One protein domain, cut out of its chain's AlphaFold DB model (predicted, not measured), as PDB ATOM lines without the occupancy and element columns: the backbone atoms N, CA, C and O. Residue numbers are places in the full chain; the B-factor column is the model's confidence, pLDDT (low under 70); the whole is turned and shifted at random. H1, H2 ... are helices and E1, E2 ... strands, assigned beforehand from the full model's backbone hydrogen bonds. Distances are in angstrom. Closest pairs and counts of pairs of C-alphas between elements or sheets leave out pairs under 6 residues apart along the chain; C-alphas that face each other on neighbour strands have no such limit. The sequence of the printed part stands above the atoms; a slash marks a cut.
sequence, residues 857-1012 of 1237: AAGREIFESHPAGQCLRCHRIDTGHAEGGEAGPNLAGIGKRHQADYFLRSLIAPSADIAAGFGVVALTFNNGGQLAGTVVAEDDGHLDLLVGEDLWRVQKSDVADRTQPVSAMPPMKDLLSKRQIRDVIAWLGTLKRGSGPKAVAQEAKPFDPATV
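This is residues 857 to 1012 of the 1237 residues of the protein "C-type cytochrome" of Akkermansiaceae bacterium (UniProt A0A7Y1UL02). The model has two lobes set end to end: a helical lobe in which H1, H3 and H4 gather round H5, with H2 at the corner by H1, and a lobe made by one strongly twisted sheet of five strands. The chain passes between the lobes three times, in residues 909 to 919, 963 to 977 and 991 to 1012; the last of these runs back from H5 to the sheet and pairs briefly beside E4. The printed part has 156 residues, with named elements in the order H1 H2 H3 H4 E1 E2 E3 E4 E5 H5, and the sheet runs E4 E3 E2 E1 E5, antiparallel throughout. The class is mixed, helices and strands, with under half of the residues, 70, in named elements. The whole is elongated, spanning 54 by 31 by 24 A, and only just compact, close to loose, with a radius of gyration of the C-alphas of 17.6 A.

H1 is residues 857 to 865, 12.1 A long, beginning at C-alpha 857 (310.282, 307.538, 276.034). H2 is residues 871 to 874 and H3 residues 894 to 897. H4, residues 900 to 908, is 12.2 A long. E1 is residues 920 to 925, 16.2 A, from C-alpha 920 (327.366, 279.626, 284.960). E2 is residues 930 to 938, 18.1 A; E3 residues 942 to 947, 15.3 A; E4 residues 950 to 955, 15.7 A; E5 residues 959 to 962. H5, residues 978 to 990, is 18.8 A long and ends at C-alpha 990 (307.426, 301.617, 283.652).

H1 touches H5, about perpendicular at 81 degrees, the closest C-alphas being those of Gly 859 and Val 984, 3.8 A. H1 and H2 touch only at the corner, closest at Phe 863 and Cys 871, C-alphas 5.0 A apart. H3 touches residues 988 to 990 of H5 alone, closest at the C-alphas of Gly 895 and Gly 989, 4.2 A. H4 touches H5 at a steep tilt of 48 degrees, opposite ways, closest at the C-alphas of Phe 903 and Ile 985, 5.8 A. In H1, H4 and H5 every O i to N i+4 pair is within hydrogen-bond range; H2 and H3 are too short for such a pair. None of the five helices is on the sheet. E1 to E4 form a meander, each strand the antiparallel neighbour of the one before, through three hairpins. E2 bends by 84 degrees at residue 935, pairing with E1 over residues 930 to 934 and with E3 over 934 to 938. Within hydrogen-bond range are N 923 and O 931, 2.8 A, for E1 and E2; N 936 and O 944, 2.8 A, for E2 and E3; N 945 and O 952, 2.7 A, for E3 and E4; and N 960 and O 924, 2.7 A, for E1 and E5. Residues 952 to 953 of E4 pair with residues 1005 to 1006, parallel.

The two C-alphas farthest apart, those of Ala 857 and Ala 1010, are 54.5 A from each other. The printed part has no cut; the links H2 to H3, H4 to E1 and E5 to H5 are long. The mean pLDDT of the printed part is 78.0, and 45 residues are under 70, among them 913 to 922 and 994 to 1002.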
ATOM      1  N   ALA A 857     310.349 307.625 277.489       89.81
ATOM      2  CA  ALA A 857     310.282 307.538 276.034       89.81
ATOM      3  C   ALA A 857     311.691 307.467 275.430       89.81
ATOM      4  O   ALA A 857     311.949 306.595 274.604       89.81
ATOM      5  N   ALA A 858     312.614 308.310 275.907       90.38
ATOM      6  CA  ALA A 858     314.014 308.261 275.483       90.38
ATOM      7  C   ALA A 858     314.694 306.958 275.941       90.38
ATOM      8  O   ALA A 858     315.462 306.354 275.200       90.38
ATOM      9  N   GLY A 859     314.361 306.470 277.141       93.25
ATOM     10  CA  GLY A 859     314.847 305.192 277.660       93.25
ATOM     11  C   GLY A 859     314.423 303.998 276.818       93.25
ATOM     12  O   GLY A 859     315.238 303.124 276.530       93.25
ATOM     13  N   ARG A 860     313.158 303.993 276.385       90.81
ATOM     14  CA  ARG A 860     312.637 303.006 275.439       90.81
ATOM     15  C   ARG A 860     313.415 303.028 274.131       90.81
ATOM     16  O   ARG A 860     313.814 301.982 273.642       90.81
ATOM     17  N   GLU A 861     313.637 304.219 273.589       85.12
ATOM     18  CA  GLU A 861     314.364 304.402 272.339       85.12
ATOM     19  C   GLU A 861     315.806 303.891 272.445       85.12
ATOM     20  O   GLU A 861     316.271 303.166 271.573       85.12
ATOM     21  N   ILE A 862     316.496 304.180 273.550       88.25
ATOM     22  CA  ILE A 862     317.843 303.650 273.794       88.25
ATOM     23  C   ILE A 862     317.821 302.119 273.842       88.25
ATOM     24  O   ILE A 862     318.672 301.463 273.244       88.25
ATOM     25  N   PHE A 863     316.842 301.542 274.533       88.38
ATOM     26  CA  PHE A 863     316.704 300.095 274.621       88.38
ATOM     27  C   PHE A 863     316.458 299.445 273.247       88.38
ATOM     28  O   PHE A 863     317.046 298.405 272.945       88.38
ATOM     29  N   GLU A 864     315.600 300.056 272.428       80.38
ATOM     30  CA  GLU A 864     315.144 299.512 271.145       80.38
ATOM     31  C   GLU A 864     316.131 299.749 269.991       80.38
ATOM     32  O   GLU A 864     316.184 298.922 269.083       80.38
ATOM     33  N   SER A 865     316.898 300.846 269.985       73.69
ATOM     34  CA  SER A 865     317.695 301.231 268.809       73.69
ATOM     35  C   SER A 865     319.079 301.824 269.090       73.69
ATOM     36  O   SER A 865     319.748 302.241 268.147       73.69
ATOM     37  N   HIS A 866     319.576 301.854 270.336       81.88
ATOM     38  CA  HIS A 866     320.917 302.405 270.577       81.88
ATOM     39  C   HIS A 866     322.017 301.525 269.955       81.88
ATOM     40  O   HIS A 866     322.157 300.367 270.362       81.88
ATOM     41  N   PRO A 867     322.872 302.060 269.060       66.06
ATOM     42  CA  PRO A 867     323.820 301.259 268.283       66.06
ATOM     43  C   PRO A 867     324.882 300.561 269.140       66.06
ATOM     44  O   PRO A 867     325.301 299.462 268.792       66.06
ATOM     45  N   ALA A 868     325.280 301.161 270.269       71.50
ATOM     46  CA  ALA A 868     326.219 300.550 271.216       71.50
ATOM     47  C   ALA A 868     325.529 299.745 272.332       71.50
ATOM     48  O   ALA A 868     326.133 298.849 272.902       71.50
ATOM     49  N   GLY A 869     324.276 300.077 272.668       74.75
ATOM     50  CA  GLY A 869     323.579 299.475 273.812       74.75
ATOM     51  C   GLY A 869     322.886 298.168 273.439       74.75
ATOM     52  O   GLY A 869     322.892 297.229 274.229       74.75
ATOM     53  N   GLN A 870     322.293 298.129 272.237       76.44
ATOM     54  CA  GLN A 870     321.661 296.968 271.596       76.44
ATOM     55  C   GLN A 870     320.832 296.084 272.544       76.44
ATOM     56  O   GLN A 870     320.822 294.864 272.412       76.44
ATOM     57  N   CYS A 871     320.127 296.675 273.513       84.50
ATOM     58  CA  CYS A 871     319.503 295.906 274.591       84.50
ATOM     59  C   CYS A 871     318.448 294.922 274.061       84.50
ATOM     60  O   CYS A 871     318.356 293.795 274.550       84.50
ATOM     61  N   LEU A 872     317.713 295.321 273.016       79.38
ATOM     62  CA  LEU A 872     316.719 294.496 272.333       79.38
ATOM     63  C   LEU A 872     317.315 293.208 271.738       79.38
ATOM     64  O   LEU A 872     316.642 292.185 271.730       79.38
ATOM     65  N   ARG A 873     318.596 293.202 271.337       74.19
ATOM     66  CA  ARG A 873     319.279 292.002 270.819       74.19
ATOM     67  C   ARG A 873     319.247 290.848 271.819       74.19
ATOM     68  O   ARG A 873     319.115 289.694 271.430       74.19
ATOM     69  N   CYS A 874     319.353 291.150 273.110       75.25
ATOM     70  CA  CYS A 874     319.395 290.127 274.152       75.25
ATOM     71  C   CYS A 874     318.084 290.009 274.928       75.25
ATOM     72  O   CYS A 874     317.798 288.936 275.450       75.25
ATOM     73  N   HIS A 875     317.299 291.080 275.028       84.25
ATOM     74  CA  HIS A 875     316.163 291.144 275.936       84.25
ATOM     75  C   HIS A 875     314.839 291.390 275.215       84.25
ATOM     76  O   HIS A 875     314.655 292.407 274.547       84.25
ATOM     77  N   ARG A 876     313.856 290.526 275.483       81.00
ATOM     78  CA  ARG A 876     312.435 290.796 275.214       81.00
ATOM     79  C   ARG A 876     311.775 291.595 276.327       81.00
ATOM     80  O   ARG A 876     312.192 291.557 277.486       81.00
ATOM     81  N   ILE A 877     310.685 292.267 275.963       80.06
ATOM     82  CA  ILE A 877     309.888 293.129 276.853       80.06
ATOM     83  C   ILE A 877     308.431 292.665 276.997       80.06
ATOM     84  O   ILE A 877     307.656 293.279 277.730       80.06
ATOM     85  N   ASP A 878     308.067 291.567 276.329       74.19
ATOM     86  CA  ASP A 878     306.765 290.901 276.419       74.19
ATOM     87  C   ASP A 878     306.931 289.366 276.365       74.19
ATOM     88  O   ASP A 878     308.012 288.831 276.120       74.19
ATOM     89  N   THR A 879     305.841 288.653 276.618       61.69
ATOM     90  CA  THR A 879     305.702 287.193 276.682       61.69
ATOM     91  C   THR A 879     305.318 286.536 275.346       61.69
ATOM     92  O   THR A 879     305.308 285.311 275.268       61.69
ATOM     93  N   GLY A 880     305.009 287.322 274.304       58.62
ATOM     94  CA  GLY A 880     304.640 286.847 272.958       58.62
ATOM     95  C   GLY A 880     305.751 286.992 271.905       58.62
ATOM     96  O   GLY A 880     306.929 287.081 272.240       58.62
ATOM     97  N   HIS A 881     305.366 287.078 270.624       52.78
ATOM     98  CA  HIS A 881     306.248 287.393 269.479       52.78
ATOM     99  C   HIS A 881     306.653 288.878 269.425       52.78
ATOM    100  O   HIS A 881     306.682 289.490 268.360       52.78
ATOM    101  N   ALA A 882     306.882 289.485 270.588       60.56
ATOM    102  CA  ALA A 882     307.368 290.851 270.651       60.56
ATOM    103  C   ALA A 882     308.839 290.907 270.239       60.56
ATOM    104  O   ALA A 882     309.566 289.913 270.309       60.56
ATOM    105  N   GLU A 883     309.255 292.093 269.824       66.31
ATOM    106  CA  GLU A 883     310.607 292.352 269.365       66.31
ATOM    107  C   GLU A 883     311.640 292.036 270.458       66.31
ATOM    108  O   GLU A 883     311.390 292.211 271.657       66.31
ATOM    109  N   GLY A 884     312.802 291.565 270.013       71.44
ATOM    110  CA  GLY A 884     313.968 291.280 270.840       71.44
ATOM    111  C   GLY A 884     314.316 289.804 271.027       71.44
ATOM    112  O   GLY A 884     313.525 288.892 270.753       71.44
ATOM    113  N   GLY A 885     315.548 289.575 271.478       68.94
ATOM    114  CA  GLY A 885     316.156 288.253 271.602       68.94
ATOM    115  C   GLY A 885     315.955 287.574 272.958       68.94
ATOM    116  O   GLY A 885     315.371 288.123 273.891       68.94
ATOM    117  N   GLU A 886     316.437 286.333 273.048       66.69
ATOM    118  CA  GLU A 886     316.323 285.469 274.238       66.69
ATOM    119  C   GLU A 886     317.676 285.190 274.914       66.69
ATOM    120  O   GLU A 886     317.761 284.323 275.782       66.69
ATOM    121  N   ALA A 887     318.742 285.893 274.519       65.44
ATOM    122  CA  ALA A 887     320.077 285.700 275.091       65.44
ATOM    123  C   ALA A 887     320.187 286.206 276.544       65.44
ATOM    124  O   ALA A 887     321.006 285.721 277.322       65.44
ATOM    125  N   GLY A 888     319.358 287.179 276.923       71.88
ATOM    126  CA  GLY A 888     319.222 287.713 278.274       71.88
ATOM    127  C   GLY A 888     317.822 287.475 278.858       71.88
ATOM    128  O   GLY A 888     316.895 287.069 278.151       71.88
ATOM    129  N   PRO A 889     317.623 287.739 280.163       76.94
ATOM    130  CA  PRO A 889     316.334 287.545 280.817       76.94
ATOM    131  C   PRO A 889     315.230 288.396 280.189       76.94
ATOM    132  O   PRO A 889     315.417 289.580 279.905       76.94
ATOM    133  N   ASN A 890     314.037 287.815 280.054       81.31
ATOM    134  CA  ASN A 890     312.852 288.550 279.626       81.31
ATOM    135  C   ASN A 890     312.472 289.617 280.674       81.31
ATOM    136  O   ASN A 890     312.211 289.311 281.847       81.31
ATOM    137  N   LEU A 891     312.424 290.874 280.231       87.94
ATOM    138  CA  LEU A 891     312.190 292.058 281.056       87.94
ATOM    139  C   LEU A 891     310.701 292.413 281.192       87.94
ATOM    140  O   LEU A 891     310.360 293.397 281.856       87.94
ATOM    141  N   ALA A 892     309.794 291.605 280.637       84.88
ATOM    142  CA  ALA A 892     308.358 291.751 280.845       84.88
ATOM    143  C   ALA A 892     308.029 291.823 282.348       84.88
ATOM    144  O   ALA A 892     308.442 290.985 283.160       84.88
ATOM    145  N   GLY A 893     307.297 292.864 282.744       86.38
ATOM    146  CA  GLY A 893     306.909 293.097 284.134       86.38
ATOM    147  C   GLY A 893     308.061 293.416 285.100       86.38
ATOM    148  O   GLY A 893     307.840 293.368 286.311       86.38
ATOM    149  N   ILE A 894     309.285 293.712 284.635       89.56
ATOM    150  CA  ILE A 894     310.439 293.918 285.529       89.56
ATOM    151  C   ILE A 894     310.250 295.089 286.508       89.56
ATOM    152  O   ILE A 894     310.627 294.974 287.674       89.56
ATOM    153  N   GLY A 895     309.544 296.148 286.105       90.19
ATOM    154  CA  GLY A 895     309.204 297.292 286.959       90.19
ATOM    155  C   GLY A 895     308.208 296.986 288.088       90.19
ATOM    156  O   GLY A 895     307.921 297.860 288.904       90.19
ATOM    157  N   LYS A 896     307.647 295.766 288.153       88.62
ATOM    158  CA  LYS A 896     306.912 295.259 289.332       88.62
ATOM    159  C   LYS A 896     307.811 294.547 290.341       88.62
ATOM    160  O   LYS A 896     307.418 294.422 291.496       88.62
ATOM    161  N   ARG A 897     308.949 294.015 289.886       84.44
ATOM    162  CA  ARG A 897     309.836 293.141 290.668       84.44
ATOM    163  C   ARG A 897     311.011 293.903 291.272       84.44
ATOM    164  O   ARG A 897     311.467 293.548 292.350       84.44
ATOM    165  N   HIS A 898     311.462 294.952 290.592       90.75
ATOM    166  CA  HIS A 898     312.667 295.690 290.949       90.75
ATOM    167  C   HIS A 898     312.459 297.206 290.878       90.75
ATOM    168  O   HIS A 898     311.503 297.695 290.268       90.75
ATOM    169  N   GLN A 899     313.359 297.941 291.529       91.62
ATOM    170  CA  GLN A 899     313.376 299.403 291.592       91.62
ATOM    171  C   GLN A 899     314.627 299.970 290.900       91.62
ATOM    172  O   GLN A 899     315.476 299.228 290.407       91.62
ATOM    173  N   ALA A 900     314.722 301.301 290.832       93.44
ATOM    174  CA  ALA A 900     315.772 302.004 290.096       93.44
ATOM    175  C   ALA A 900     317.201 301.632 290.530       93.44
ATOM    176  O   ALA A 900     318.095 301.595 289.688       93.44
ATOM    177  N   ASP A 901     317.415 301.318 291.811       92.56
ATOM    178  CA  ASP A 901     318.713 300.888 292.341       92.56
ATOM    179  C   ASP A 901     319.172 299.557 291.733       92.56
ATOM    180  O   ASP A 901     320.337 299.412 291.376       92.56
ATOM    181  N   TYR A 902     318.254 298.603 291.557       92.25
ATOM    182  CA  TYR A 902     318.549 297.322 290.929       92.25
ATOM    183  C   TYR A 902     318.914 297.525 289.459       92.25
ATOM    184  O   TYR A 902     319.943 297.027 289.015       92.25
ATOM    185  N   PHE A 903     318.132 298.324 288.723       94.38
ATOM    186  CA  PHE A 903     318.432 298.622 287.319       94.38
ATOM    187  C   PHE A 903     319.793 299.297 287.161       94.38
ATOM    188  O   PHE A 903     320.559 298.918 286.279       94.38
ATOM    189  N   LEU A 904     320.128 300.249 288.038       94.62
ATOM    190  CA  LEU A 904     321.445 300.872 288.038       94.62
ATOM    191  C   LEU A 904     322.545 299.832 288.276       94.62
ATOM    192  O   LEU A 904     323.497 299.772 287.504       94.62
ATOM    193  N   ARG A 905     322.411 298.984 289.302       91.38
ATOM    194  CA  ARG A 905     323.414 297.953 289.603       91.38
ATOM    195  C   ARG A 905     323.614 296.992 288.431       91.38
ATOM    196  O   ARG A 905     324.761 296.776 288.046       91.38
ATOM    197  N   SER A 906     322.532 296.508 287.818       90.62
ATOM    198  CA  SER A 906     322.594 295.624 286.647       90.62
ATOM    199  C   SER A 906     323.233 296.291 285.423       90.62
ATOM    200  O   SER A 906     323.924 295.624 284.667       90.62
ATOM    201  N   LEU A 907     323.045 297.602 285.221       92.31
ATOM    202  CA  LEU A 907     323.661 298.332 284.103       92.31
ATOM    203  C   LEU A 907     325.149 298.638 284.349       92.31
ATOM    204  O   LEU A 907     325.945 298.600 283.417       92.31
ATOM    205  N   ILE A 908     325.543 298.954 285.585       92.75
ATOM    206  CA  ILE A 908     326.919 299.363 285.925       92.75
ATOM    207  C   ILE A 908     327.840 298.156 286.158       92.75
ATOM    208  O   ILE A 908     329.022 298.215 285.814       92.75
ATOM    209  N   ALA A 909     327.316 297.079 286.751       86.12
ATOM    210  CA  ALA A 909     328.059 295.872 287.107       86.12
ATOM    211  C   ALA A 909     327.175 294.611 286.949       86.12
ATOM    212  O   ALA A 909     326.782 294.006 287.949       86.12
ATOM    213  N   PRO A 910     326.856 294.194 285.709       79.25
ATOM    214  CA  PRO A 910     325.927 293.091 285.431       79.25
ATOM    215  C   PRO A 910     326.346 291.732 286.017       79.25
ATOM    216  O   PRO A 910     325.484 290.895 286.260       79.25
ATOM    217  N   SER A 911     327.639 291.509 286.276       74.19
ATOM    218  CA  SER A 911     328.134 290.277 286.915       74.19
ATOM    219  C   SER A 911     328.033 290.277 288.447       74.19
ATOM    220  O   SER A 911     328.280 289.252 289.069       74.19
ATOM    221  N   ALA A 912     327.682 291.406 289.077       73.06
ATOM    222  CA  ALA A 912     327.557 291.488 290.535       73.06
ATOM    223  C   ALA A 912     326.238 290.891 291.063       73.06
ATOM    224  O   ALA A 912     326.177 290.461 292.212       73.06
ATOM    225  N   ASP A 913     325.185 290.894 290.242       68.25
ATOM    226  CA  ASP A 913     323.840 290.419 290.587       68.25
ATOM    227  C   ASP A 913     323.197 289.822 289.324       68.25
ATOM    228  O   ASP A 913     322.720 290.546 288.447       68.25
ATOM    229  N   ILE A 914     323.281 288.495 289.190       67.00
ATOM    230  CA  ILE A 914     322.905 287.761 287.980       67.00
ATOM    231  C   ILE A 914     321.545 287.086 288.169       67.00
ATOM    232  O   ILE A 914     321.324 286.348 289.129       67.00
ATOM    233  N   ALA A 915     320.638 287.298 287.212       64.19
ATOM    234  CA  ALA A 915     319.309 286.697 287.236       64.19
ATOM    235  C   ALA A 915     319.370 285.156 287.211       64.19
ATOM    236  O   ALA A 915     320.137 284.563 286.452       64.19
ATOM    237  N   ALA A 916     318.504 284.507 287.999       60.00
ATOM    238  CA  ALA A 916     318.376 283.050 288.020       60.00
ATOM    239  C   ALA A 916     318.143 282.494 286.603       60.00
ATOM    240  O   ALA A 916     317.287 282.991 285.867       60.00
ATOM    241  N   GLY A 917     318.915 281.473 286.222       60.91
ATOM    242  CA  GLY A 917     318.918 280.924 284.862       60.91
ATOM    243  C   GLY A 917     319.900 281.586 283.882       60.91
ATOM    244  O   GLY A 917     320.045 281.086 282.771       60.91
ATOM    245  N   PHE A 918     320.597 282.661 284.273       59.78
ATOM    246  CA  PHE A 918     321.469 283.452 283.390       59.78
ATOM    247  C   PHE A 918     322.895 283.630 283.945       59.78
ATOM    248  O   PHE A 918     323.434 284.725 283.894       59.78
ATOM    249  N   GLY A 919     323.532 282.569 284.457       61.91
ATOM    250  CA  GLY A 919     324.933 282.603 284.907       61.91
ATOM    251  C   GLY A 919     325.489 281.216 285.222       61.91
ATOM    252  O   GLY A 919     324.814 280.414 285.863       61.91
ATOM    253  N   VAL A 920     326.713 280.934 284.775       59.34
ATOM    254  CA  VAL A 920     327.366 279.626 284.960       59.34
ATOM    255  C   VAL A 920     328.293 279.674 286.171       59.34
ATOM    256  O   VAL A 920     329.071 280.614 286.322       59.34
ATOM    257  N   VAL A 921     328.223 278.649 287.018       64.81
ATOM    258  CA  VAL A 921     329.164 278.426 288.121       64.81
ATOM    259  C   VAL A 921     329.828 277.068 287.954       64.81
ATOM    260  O   VAL A 921     329.194 276.118 287.500       64.81
ATOM    261  N   ALA A 922     331.093 276.969 288.344       66.06
ATOM    262  CA  ALA A 922     331.763 275.698 288.571       66.06
ATOM    263  C   ALA A 922     331.838 275.459 290.078       66.06
ATOM    264  O   ALA A 922     332.309 276.321 290.823       66.06
ATOM    265  N   LEU A 923     331.343 274.307 290.520       78.06
ATOM    266  CA  LEU A 923     331.455 273.828 291.891       78.06
ATOM    267  C   LEU A 923     332.623 272.859 291.968       78.06
ATOM    268  O   LEU A 923     332.697 271.928 291.170       78.06
ATOM    269  N   THR A 924     333.491 273.047 292.950       77.25
ATOM    270  CA  THR A 924     334.480 272.056 293.370       77.25
ATOM    271  C   THR A 924     333.974 271.420 294.652       77.25
ATOM    272  O   THR A 924     333.652 272.130 295.600       77.25
ATOM    273  N   PHE A 925     333.889 270.097 294.699       85.06
ATOM    274  CA  PHE A 925     333.419 269.347 295.863       85.06
ATOM    275  C   PHE A 925     334.563 268.998 296.816       85.06
ATOM    276  O   PHE A 925     335.731 268.969 296.430       85.06
ATOM    277  N   ASN A 926     334.234 268.662 298.064       82.56
ATOM    278  CA  ASN A 926     335.204 268.263 299.095       82.56
ATOM    279  C   ASN A 926     336.038 267.032 298.721       82.56
ATOM    280  O   ASN A 926     337.137 266.845 299.240       82.56
ATOM    281  N   ASN A 927     335.528 266.185 297.826       78.56
ATOM    282  CA  ASN A 927     336.260 265.037 297.294       78.56
ATOM    283  C   ASN A 927     337.186 265.398 296.116       78.56
ATOM    284  O   ASN A 927     337.818 264.498 295.573       78.56
ATOM    285  N   GLY A 928     337.244 266.674 295.719       64.88
ATOM    286  CA  GLY A 928     338.029 267.215 294.608       64.88
ATOM    287  C   GLY A 928     337.369 267.123 293.226       64.88
ATOM    288  O   GLY A 928     337.965 267.593 292.257       64.88
ATOM    289  N   GLY A 929     336.174 266.529 293.105       71.50
ATOM    290  CA  GLY A 929     335.401 266.509 291.860       71.50
ATOM    291  C   GLY A 929     334.844 267.889 291.498       71.50
ATOM    292  O   GLY A 929     334.700 268.743 292.372       71.50
ATOM    293  N   GLN A 930     334.520 268.120 290.221       74.19
ATOM    294  CA  GLN A 930     333.968 269.396 289.749       74.19
ATOM    295  C   GLN A 930     332.692 269.236 288.916       74.19
ATOM    296  O   GLN A 930     332.615 268.362 288.055       74.19
ATOM    297  N   LEU A 931     331.710 270.113 289.132       72.44
ATOM    298  CA  LEU A 931     330.464 270.164 288.361       72.44
ATOM    299  C   LEU A 931     330.146 271.604 287.968       72.44
ATOM    300  O   LEU A 931     330.043 272.476 288.830       72.44
ATOM    301  N   ALA A 932     329.966 271.848 286.671       65.88
ATOM    302  CA  ALA A 932     329.579 273.151 286.149       65.88
ATOM    303  C   ALA A 932     328.103 273.163 285.742       65.88
ATOM    304  O   ALA A 932     327.619 272.227 285.110       65.88
ATOM    305  N   GLY A 933     327.399 274.237 286.085       62.75
ATOM    306  CA  GLY A 933     325.994 274.406 285.740       62.75
ATOM    307  C   GLY A 933     325.459 275.774 286.129       62.75
ATOM    308  O   GLY A 933     326.195 276.653 286.581       62.75
ATOM    309  N   THR A 934     324.160 275.959 285.953       66.00
ATOM    310  CA  THR A 934     323.485 277.226 286.241       66.00
ATOM    311  C   THR A 934     322.774 277.138 287.573       66.00
ATOM    312  O   THR A 934     321.946 276.253 287.768       66.00
ATOM    313  N   VAL A 935     323.052 278.065 288.487       73.06
ATOM    314  CA  VAL A 935     322.301 278.133 289.747       73.06
ATOM    315  C   VAL A 935     320.884 278.619 289.442       73.06
ATOM    316  O   VAL A 935     320.682 279.740 288.972       73.06
ATOM    317  N   VAL A 936     319.899 277.753 289.675       69.62
ATOM    318  CA  VAL A 936     318.470 278.041 289.472       69.62
ATOM    319  C   VAL A 936     317.821 278.502 290.772       69.62
ATOM    320  O   VAL A 936     316.988 279.406 290.752       69.62
ATOM    321  N   ALA A 937     318.222 277.910 291.896       71.50
ATOM    322  CA  ALA A 937     317.803 278.307 293.235       71.50
ATOM    323  C   ALA A 937     318.933 278.046 294.239       71.50
ATOM    324  O   ALA A 937     319.774 277.178 294.024       71.50
ATOM    325  N   GLU A 938     318.963 278.796 295.335       80.69
ATOM    326  CA  GLU A 938     319.949 278.637 296.405       80.69
ATOM    327  C   GLU A 938     319.315 279.044 297.740       80.69
ATOM    328  O   GLU A 938     318.658 280.083 297.815       80.69
ATOM    329  N   ASP A 939     319.509 278.233 298.779       83.00
ATOM    330  CA  ASP A 939     319.162 278.560 300.165       83.00
ATOM    331  C   ASP A 939     320.334 278.259 301.112       83.00
ATOM    332  O   ASP A 939     321.461 278.046 300.667       83.00
ATOM    333  N   ASP A 940     320.118 278.307 302.426       81.50
ATOM    334  CA  ASP A 940     321.189 278.130 303.413       81.50
ATOM    335  C   ASP A 940     321.793 276.709 303.421       81.50
ATOM    336  O   ASP A 940     322.933 276.542 303.854       81.50
ATOM    337  N   GLY A 941     321.065 275.691 302.945       84.75
ATOM    338  CA  GLY A 941     321.479 274.284 302.991       84.75
ATOM    339  C   GLY A 941     321.976 273.738 301.654       84.75
ATOM    340  O   GLY A 941     322.985 273.028 301.614       84.75
ATOM    341  N   HIS A 942     321.315 274.096 300.555       88.56
ATOM    342  CA  HIS A 942     321.619 273.562 299.226       88.56
ATOM    343  C   HIS A 942     321.536 274.625 298.130       88.56
ATOM    344  O   HIS A 942     321.030 275.733 298.308       88.56
ATOM    345  N   LEU A 943     322.046 274.266 296.959       88.25
ATOM    346  CA  LEU A 943     321.824 274.989 295.718       88.25
ATOM    347  C   LEU A 943     321.295 274.020 294.659       88.25
ATOM    348  O   LEU A 943     321.760 272.887 294.549       88.25
ATOM    349  N   ASP A 944     320.317 274.468 293.884       87.00
ATOM    350  CA  ASP A 944     319.770 273.734 292.752       87.00
ATOM    351  C   ASP A 944     320.523 274.168 291.488       87.00
ATOM    352  O   ASP A 944     320.391 275.301 291.016       87.00
ATOM    353  N   LEU A 945     321.347 273.266 290.963       79.56
ATOM    354  CA  LEU A 945     322.205 273.453 289.805       79.56
ATOM    355  C   LEU A 945     321.588 272.770 288.582       79.56
ATOM    356  O   LEU A 945     321.454 271.549 288.545       79.56
ATOM    357  N   LEU A 946     321.230 273.545 287.564       68.62
ATOM    358  CA  LEU A 946     320.820 273.010 286.270       68.62
ATOM    359  C   LEU A 946     322.061 272.623 285.466       68.62
ATOM    360  O   LEU A 946     322.884 273.482 285.134       68.62
ATOM    361  N   VAL A 947     322.172 271.339 285.145       64.69
ATOM    362  CA  VAL A 947     323.235 270.769 284.315       64.69
ATOM    363  C   VAL A 947     322.561 270.019 283.173       64.69
ATOM    364  O   VAL A 947     321.934 268.980 283.377       64.69
ATOM    365  N   GLY A 948     322.634 270.576 281.965       60.59
ATOM    366  CA  GLY A 948     321.838 270.095 280.837       60.59
ATOM    367  C   GLY A 948     320.338 270.286 281.078       60.59
ATOM    368  O   GLY A 948     319.886 271.411 281.284       60.59
ATOM    369  N   GLU A 949     319.568 269.196 281.040       52.12
ATOM    370  CA  GLU A 949     318.128 269.198 281.351       52.12
ATOM    371  C   GLU A 949     317.825 268.795 282.800       52.12
ATOM    372  O   GLU A 949     316.675 268.882 283.227       52.12
ATOM    373  N   ASP A 950     318.825 268.351 283.565       65.88
ATOM    374  CA  ASP A 950     318.639 267.878 284.930       65.88
ATOM    375  C   ASP A 950     318.892 268.990 285.947       65.88
ATOM    376  O   ASP A 950     319.936 269.646 285.950       65.88
ATOM    377  N   LEU A 951     317.929 269.170 286.849       82.81
ATOM    378  CA  LEU A 951     318.063 270.054 287.997       82.81
ATOM    379  C   LEU A 951     318.569 269.253 289.200       82.81
ATOM    380  O   LEU A 951     317.850 268.404 289.730       82.81
ATOM    381  N   TRP A 952     319.795 269.529 289.632       86.56
ATOM    382  CA  TRP A 952     320.480 268.830 290.715       86.56
ATOM    383  C   TRP A 952     320.496 269.653 291.994       86.56
ATOM    384  O   TRP A 952     321.013 270.761 292.015       86.56
ATOM    385  N   ARG A 953     319.999 269.090 293.088       91.88
ATOM    386  CA  ARG A 953     320.118 269.661 294.426       91.88
ATOM    387  C   ARG A 953     321.453 269.266 295.036       91.88
ATOM    388  O   ARG A 953     321.622 268.138 295.499       91.88
ATOM    389  N   VAL A 954     322.385 270.207 295.038       91.06
ATOM    390  CA  VAL A 954     323.727 270.072 295.599       91.06
ATOM    391  C   VAL A 954     323.742 270.620 297.021       91.06
ATOM    392  O   VAL A 954     323.434 271.792 297.238       91.06
ATOM    393  N   GLN A 955     324.135 269.801 297.996       93.00
ATOM    394  CA  GLN A 955     324.308 270.280 299.365       93.00
ATOM    395  C   GLN A 955     325.528 271.195 299.451       93.00
ATOM    396  O   GLN A 955     326.619 270.838 299.007       93.00
ATOM    397  N   LYS A 956     325.375 272.364 300.076       90.81
ATOM    398  CA  LYS A 956     326.491 273.306 300.257       90.81
ATOM    399  C   LYS A 956     327.602 272.723 301.119       90.81
ATOM    400  O   LYS A 956     328.762 273.058 300.914       90.81
ATOM    401  N   SER A 957     327.255 271.826 302.045       91.06
ATOM    402  CA  SER A 957     328.222 271.100 302.872       91.06
ATOM    403  C   SER A 957     329.213 270.279 302.057       91.06
ATOM    404  O   SER A 957     330.299 270.001 302.556       91.06
ATOM    405  N   ASP A 958     328.850 269.896 300.833       89.88
ATOM    406  CA  ASP A 958     329.661 269.037 299.978       89.88
ATOM    407  C   ASP A 958     330.578 269.837 299.043       89.88
ATOM    408  O   ASP A 958     331.477 269.260 298.426       89.88
ATOM    409  N   VAL A 959     330.373 271.153 298.948       86.38
ATOM    410  CA  VAL A 959     331.103 272.069 298.067       86.38
ATOM    411  C   VAL A 959     332.291 272.676 298.821       86.38
ATOM    412  O   VAL A 959     332.121 273.330 299.845       86.38
ATOM    413  N   ALA A 960     333.492 272.476 298.287       82.50
ATOM    414  CA  ALA A 960     334.739 273.052 298.781       82.50
ATOM    415  C   ALA A 960     334.988 274.468 298.244       82.50
ATOM    416  O   ALA A 960     335.455 275.329 298.988       82.50
ATOM    417  N   ASP A 961     334.701 274.704 296.960       77.44
ATOM    418  CA  ASP A 961     334.923 275.996 296.304       77.44
ATOM    419  C   ASP A 961     333.922 276.236 295.163       77.44
ATOM    420  O   ASP A 961     333.347 275.293 294.613       77.44
ATOM    421  N   ARG A 962     333.698 277.503 294.800       76.88
ATOM    422  CA  ARG A 962     332.771 277.907 293.733       76.88
ATOM    423  C   ARG A 962     333.279 279.146 292.999       76.88
ATOM    424  O   ARG A 962     333.608 280.152 293.622       76.88
ATOM    425  N   THR A 963     333.210 279.128 291.667       64.56
ATOM    426  CA  THR A 963     333.483 280.327 290.857       64.56
ATOM    427  C   THR A 963     332.364 281.366 290.976       64.56
ATOM    428  O   THR A 963     331.180 281.030 291.103       64.56
ATOM    429  N   GLN A 964     332.719 282.653 290.898       61.94
ATOM    430  CA  GLN A 964     331.706 283.701 290.780       61.94
ATOM    431  C   GLN A 964     331.007 283.607 289.414       61.94
ATOM    432  O   GLN A 964     331.680 283.396 288.404       61.94
ATOM    433  N   PRO A 965     329.672 283.745 289.365       61.47
ATOM    434  CA  PRO A 965     328.948 283.745 288.103       61.47
ATOM    435  C   PRO A 965     329.312 284.999 287.284       61.47
ATOM    436  O   PRO A 965     329.420 286.094 287.830       61.47
ATOM    437  N   VAL A 966     329.501 284.838 285.971       60.88
ATOM    438  CA  VAL A 966     329.819 285.932 285.032       60.88
ATOM    439  C   VAL A 966     328.633 286.156 284.094       60.88
ATOM    440  O   VAL A 966     328.065 285.196 283.571       60.88
ATOM    441  N   SER A 967     328.245 287.418 283.895       65.75
ATOM    442  CA  SER A 967     327.164 287.803 282.984       65.75
ATOM    443  C   SER A 967     327.676 287.963 281.553       65.75
ATOM    444  O   SER A 967     328.752 288.510 281.342       65.75
ATOM    445  N   ALA A 968     326.877 287.551 280.564       64.69
ATOM    446  CA  ALA A 968     327.147 287.823 279.146       64.69
ATOM    447  C   ALA A 968     326.782 289.264 278.723       64.69
ATOM    448  O   ALA A 968     327.051 289.666 277.593       64.69
ATOM    449  N   MET A 969     326.131 290.035 279.602       77.12
ATOM    450  CA  MET A 969     325.829 291.449 279.378       77.12
ATOM    451  C   MET A 969     327.062 292.300 279.722       77.12
ATOM    452  O   MET A 969     327.535 292.211 280.856       77.12
ATOM    453  N   PRO A 970     327.558 293.159 278.811       77.12
ATOM    454  CA  PRO A 970     328.691 294.025 279.119       77.12
ATOM    455  C   PRO A 970     328.297 295.149 280.099       77.12
ATOM    456  O   PRO A 970     327.119 295.516 280.183       77.12
ATOM    457  N   PRO A 971     329.252 295.742 280.839       83.94
ATOM    458  CA  PRO A 971     328.986 296.915 281.668       83.94
ATOM    459  C   PRO A 971     328.533 298.114 280.816       83.94
ATOM    460  O   PRO A 971     329.304 298.712 280.070       83.94
ATOM    461  N   MET A 972     327.272 298.525 280.953       88.44
ATOM    462  CA  MET A 972     326.682 299.591 280.129       88.44
ATOM    463  C   MET A 972     327.258 300.978 280.428       88.44
ATOM    464  O   MET A 972     327.094 301.887 279.621       88.44
ATOM    465  N   LYS A 973     327.957 301.153 281.555       87.56
ATOM    466  CA  LYS A 973     328.663 302.401 281.899       87.56
ATOM    467  C   LYS A 973     329.724 302.808 280.870       87.56
ATOM    468  O   LYS A 973     330.022 303.992 280.765       87.56
ATOM    469  N   ASP A 974     330.263 301.838 280.133       85.00
ATOM    470  CA  ASP A 974     331.315 302.051 279.140       85.00
ATOM    471  C   ASP A 974     330.725 302.303 277.734       85.00
ATOM    472  O   ASP A 974     331.437 302.707 276.818       85.00
ATOM    473  N   LEU A 975     329.406 302.105 277.571       84.62
ATOM    474  CA  LEU A 975     328.682 302.179 276.293       84.62
ATOM    475  C   LEU A 975     327.601 303.274 276.259       84.62
ATOM    476  O   LEU A 975     327.225 303.735 275.181       84.62
ATOM    477  N   LEU A 976     327.076 303.676 277.421       90.62
ATOM    478  CA  LEU A 976     325.985 304.640 277.572       90.62
ATOM    479  C   LEU A 976     326.389 305.804 278.486       90.62
ATOM    480  O   LEU A 976     326.990 305.625 279.544       90.62
ATOM    481  N   SER A 977     325.966 307.014 278.126       94.62
ATOM    482  CA  SER A 977     326.083 308.195 278.990       94.62
ATOM    483  C   SER A 977     325.181 308.101 280.232       94.62
ATOM    484  O   SER A 977     324.171 307.396 280.247       94.62
ATOM    485  N   LYS A 978     325.471 308.898 281.273       95.44
ATOM    486  CA  LYS A 978     324.645 308.967 282.497       95.44
ATOM    487  C   LYS A 978     323.177 309.295 282.216       95.44
ATOM    488  O   LYS A 978     322.292 308.722 282.849       95.44
ATOM    489  N   ARG A 979     322.913 310.196 281.265       95.38
ATOM    490  CA  ARG A 979     321.553 310.549 280.844       95.38
ATOM    491  C   ARG A 979     320.844 309.355 280.219       95.38
ATOM    492  O   ARG A 979     319.732 309.042 280.624       95.38
ATOM    493  N   GLN A 980     321.518 308.652 279.315       96.00
ATOM    494  CA  GLN A 980     320.965 307.458 278.683       96.00
ATOM    495  C   GLN A 980     320.681 306.354 279.709       96.00
ATOM    496  O   GLN A 980     319.593 305.785 279.704       96.00
ATOM    497  N   ILE A 981     321.598 306.117 280.654       96.69
ATOM    498  CA  ILE A 981     321.390 305.183 281.773       96.69
ATOM    499  C   ILE A 981     320.152 305.582 282.589       96.69
ATOM    500  O   ILE A 981     319.290 304.743 282.843       96.69
ATOM    501  N   ARG A 982     320.024 306.862 282.964       97.44
ATOM    502  CA  ARG A 982     318.868 307.386 283.710       97.44
ATOM    503  C   ARG A 982     317.549 307.145 282.979       97.44
ATOM    504  O   ARG A 982     316.553 306.764 283.595       97.44
ATOM    505  N   ASP A 983     317.536 307.403 281.678       97.12
ATOM    506  CA  ASP A 983     316.340 307.287 280.853       97.12
ATOM    507  C   ASP A 983     315.936 305.809 280.701       97.12
ATOM    508  O   ASP A 983     314.769 305.473 280.920       97.12
ATOM    509  N   VAL A 984     316.897 304.900 280.469       97.00
ATOM    510  CA  VAL A 984     316.666 303.441 280.463       97.00
ATOM    511  C   VAL A 984     316.124 302.958 281.812       97.00
ATOM    512  O   VAL A 984     315.125 302.240 281.840       97.00
ATOM    513  N   ILE A 985     316.708 303.388 282.937       97.00
ATOM    514  CA  ILE A 985     316.218 303.065 284.290       97.00
ATOM    515  C   ILE A 985     314.759 303.509 284.464       97.00
ATOM    516  O   ILE A 985     313.922 302.736 284.943       97.00
ATOM    517  N   ALA A 986     314.439 304.745 284.067       96.56
ATOM    518  CA  ALA A 986     313.087 305.280 284.168       96.56
ATOM    519  C   ALA A 986     312.099 304.461 283.333       96.56
ATOM    520  O   ALA A 986     311.016 304.132 283.821       96.56
ATOM    521  N   TRP A 987     312.483 304.093 282.109       96.12
ATOM    522  CA  TRP A 987     311.670 303.253 281.243       96.12
ATOM    523  C   TRP A 987     311.462 301.838 281.797       96.12
ATOM    524  O   TRP A 987     310.312 301.403 281.873       96.12
ATOM    525  N   LEU A 988     312.510 301.148 282.262       95.00
ATOM    526  CA  LEU A 988     312.403 299.815 282.880       95.00
ATOM    527  C   LEU A 988     311.446 299.823 284.081       95.00
ATOM    528  O   LEU A 988     310.627 298.915 284.242       95.00
ATOM    529  N   GLY A 989     311.459 300.900 284.874       94.31
ATOM    530  CA  GLY A 989     310.496 301.116 285.957       94.31
ATOM    531  C   GLY A 989     309.035 301.233 285.493       94.31
ATOM    532  O   GLY A 989     308.116 300.974 286.279       94.31
ATOM    533  N   THR A 990     308.783 301.580 284.225       93.69
ATOM    534  CA  THR A 990     307.426 301.617 283.652       93.69
ATOM    535  C   THR A 990     306.911 300.249 283.205       93.69
ATOM    536  O   THR A 990     305.694 300.085 283.074       93.69
ATOM    537  N   LEU A 991     307.786 299.251 283.022       90.81
ATOM    538  CA  LEU A 991     307.429 297.913 282.544       90.81
ATOM    539  C   LEU A 991     306.710 297.105 283.633       90.81
ATOM    540  O   LEU A 991     307.259 296.196 284.250       90.81
ATOM    541  N   LYS A 992     305.447 297.457 283.887       86.44
ATOM    542  CA  LYS A 992     304.584 296.836 284.903       86.44
ATOM    543  C   LYS A 992     303.566 295.861 284.307       86.44
ATOM    544  O   LYS A 992     302.822 295.229 285.052       86.44
ATOM    545  N   ARG A 993     303.470 295.744 282.982       75.75
ATOM    546  CA  ARG A 993     302.581 294.780 282.305       75.75
ATOM    547  C   ARG A 993     303.351 293.509 281.941       75.75
ATOM    548  O   ARG A 993     304.559 293.567 281.751       75.75
ATOM    549  N   GLY A 994     302.639 292.384 281.900       62.38
ATOM    550  CA  GLY A 994     303.221 291.045 281.799       62.38
ATOM    551  C   GLY A 994     303.496 290.411 283.168       62.38
ATOM    552  O   GLY A 994     303.658 291.100 284.181       62.38
ATOM    553  N   SER A 995     303.496 289.084 283.201       55.28
ATOM    554  CA  SER A 995     304.162 288.301 284.241       55.28
ATOM    555  C   SER A 995     305.535 287.925 283.700       55.28
ATOM    556  O   SER A 995     305.619 287.504 282.549       55.28
ATOM    557  N   GLY A 996     306.591 288.054 284.506       52.62
ATOM    558  CA  GLY A 996     307.885 287.468 284.148       52.62
ATOM    559  C   GLY A 996     307.746 285.965 283.856       52.62
ATOM    560  O   GLY A 996     306.702 285.385 284.180       52.62
ATOM    561  N   PRO A 997     308.764 285.320 283.259       49.09
ATOM    562  CA  PRO A 997     308.726 283.880 283.044       49.09
ATOM    563  C   PRO A 997     308.355 283.192 284.361       49.09
ATOM    564  O   PRO A 997     308.982 283.431 285.395       49.09
ATOM    565  N   LYS A 998     307.282 282.390 284.348       39.12
ATOM    566  CA  LYS A 998     307.029 281.466 285.453       39.12
ATOM    567  C   LYS A 998     308.226 280.530 285.463       39.12
ATOM    568  O   LYS A 998     308.455 279.865 284.456       39.12
ATOM    569  N   ALA A 999     308.978 280.502 286.561       42.31
ATOM    570  CA  ALA A 999     309.928 279.427 286.784       42.31
ATOM    571  C   ALA A 999     309.146 278.122 286.592       42.31
ATOM    572  O   ALA A 999     308.157 277.879 287.290       42.31
ATOM    573  N   VAL A1000     309.502 277.350 285.567       39.44
ATOM    574  CA  VAL A1000     308.977 275.997 285.435       39.44
ATOM    575  C   VAL A1000     309.558 275.268 286.634       39.44
ATOM    576  O   VAL A1000     310.772 275.126 286.736       39.44
ATOM    577  N   ALA A1001     308.703 274.924 287.595       43.28
ATOM    578  CA  ALA A1001     309.105 274.183 288.775       43.28
ATOM    579  C   ALA A1001     309.462 272.764 288.329       43.28
ATOM    580  O   ALA A1001     308.615 271.875 288.297       43.28
ATOM    581  N   GLN A1002     310.704 272.583 287.896       56.00
ATOM    582  CA  GLN A1002     311.298 271.270 287.771       56.00
ATOM    583  C   GLN A1002     311.706 270.828 289.176       56.00
ATOM    584  O   GLN A1002     312.275 271.607 289.940       56.00
ATOM    585  N   GLU A1003     311.353 269.604 289.553       72.94
ATOM    586  CA  GLU A1003     311.695 269.065 290.865       72.94
ATOM    587  C   GLU A1003     313.183 268.684 290.876       72.94
ATOM    588  O   GLU A1003     313.634 267.905 290.033       72.94
ATOM    589  N   ALA A1004     313.961 269.278 291.787       78.38
ATOM    590  CA  ALA A1004     315.401 269.052 291.856       78.38
ATOM    591  C   ALA A1004     315.716 267.661 292.431       78.38
ATOM    592  O   ALA A1004     315.248 267.301 293.515       78.38
ATOM    593  N   LYS A1005     316.538 266.887 291.720       86.94
ATOM    594  CA  LYS A1005     317.014 265.562 292.140       86.94
ATOM    595  C   LYS A1005     318.194 265.717 293.108       86.94
ATOM    596  O   LYS A1005     319.060 266.540 292.828       86.94
ATOM    597  N   PRO A1006     318.299 264.943 294.201       87.12
ATOM    598  CA  PRO A1006     319.485 264.970 295.061       87.12
ATOM    599  C   PRO A1006     320.760 264.656 294.267       87.12
ATOM    600  O   PRO A1006     320.779 263.691 293.504       87.12
ATOM    601  N   PHE A1007     321.809 265.455 294.449       87.56
ATOM    602  CA  PHE A1007     323.120 265.218 293.850       87.56
ATOM    603  C   PHE A1007     324.030 264.445 294.810       87.56
ATOM    604  O   PHE A1007     324.118 264.801 295.982       87.56
ATOM    605  N   ASP A1008     324.725 263.422 294.309       86.25
ATOM    606  CA  ASP A1008     325.751 262.689 295.060       86.25
ATOM    607  C   ASP A1008     327.157 263.101 294.573       86.25
ATOM    608  O   ASP A1008     327.552 262.722 293.464       86.25
ATOM    609  N   PRO A1009     327.947 263.835 295.383       79.31
ATOM    610  CA  PRO A1009     329.306 264.254 295.037       79.31
ATOM    611  C   PRO A1009     330.245 263.099 294.685       79.31
ATOM    612  O   PRO A1009     331.189 263.297 293.918       79.31
ATOM    613  N   ALA A1010     330.000 261.887 295.200       76.06
ATOM    614  CA  ALA A1010     330.824 260.709 294.923       76.06
ATOM    615  C   ALA A1010     330.791 260.279 293.445       76.06
ATOM    616  O   ALA A1010     331.656 259.522 293.003       76.06
ATOM    617  N   THR A1011     329.827 260.785 292.674       75.44
ATOM    618  CA  THR A1011     329.708 260.530 291.233       75.44
ATOM    619  C   THR A1011     330.720 261.309 290.385       75.44
ATOM    620  O   THR A1011     330.888 260.998 289.206       75.44
ATOM    621  N   VAL A1012     331.449 262.268 290.972       66.62
ATOM    622  CA  VAL A1012     332.423 263.126 290.278       66.62
ATOM    623  C   VAL A1012     333.847 262.846 290.769       66.62
ATOM    624  O   VAL A1012     334.111 262.865 291.970       66.62
TER     625      VAL A1012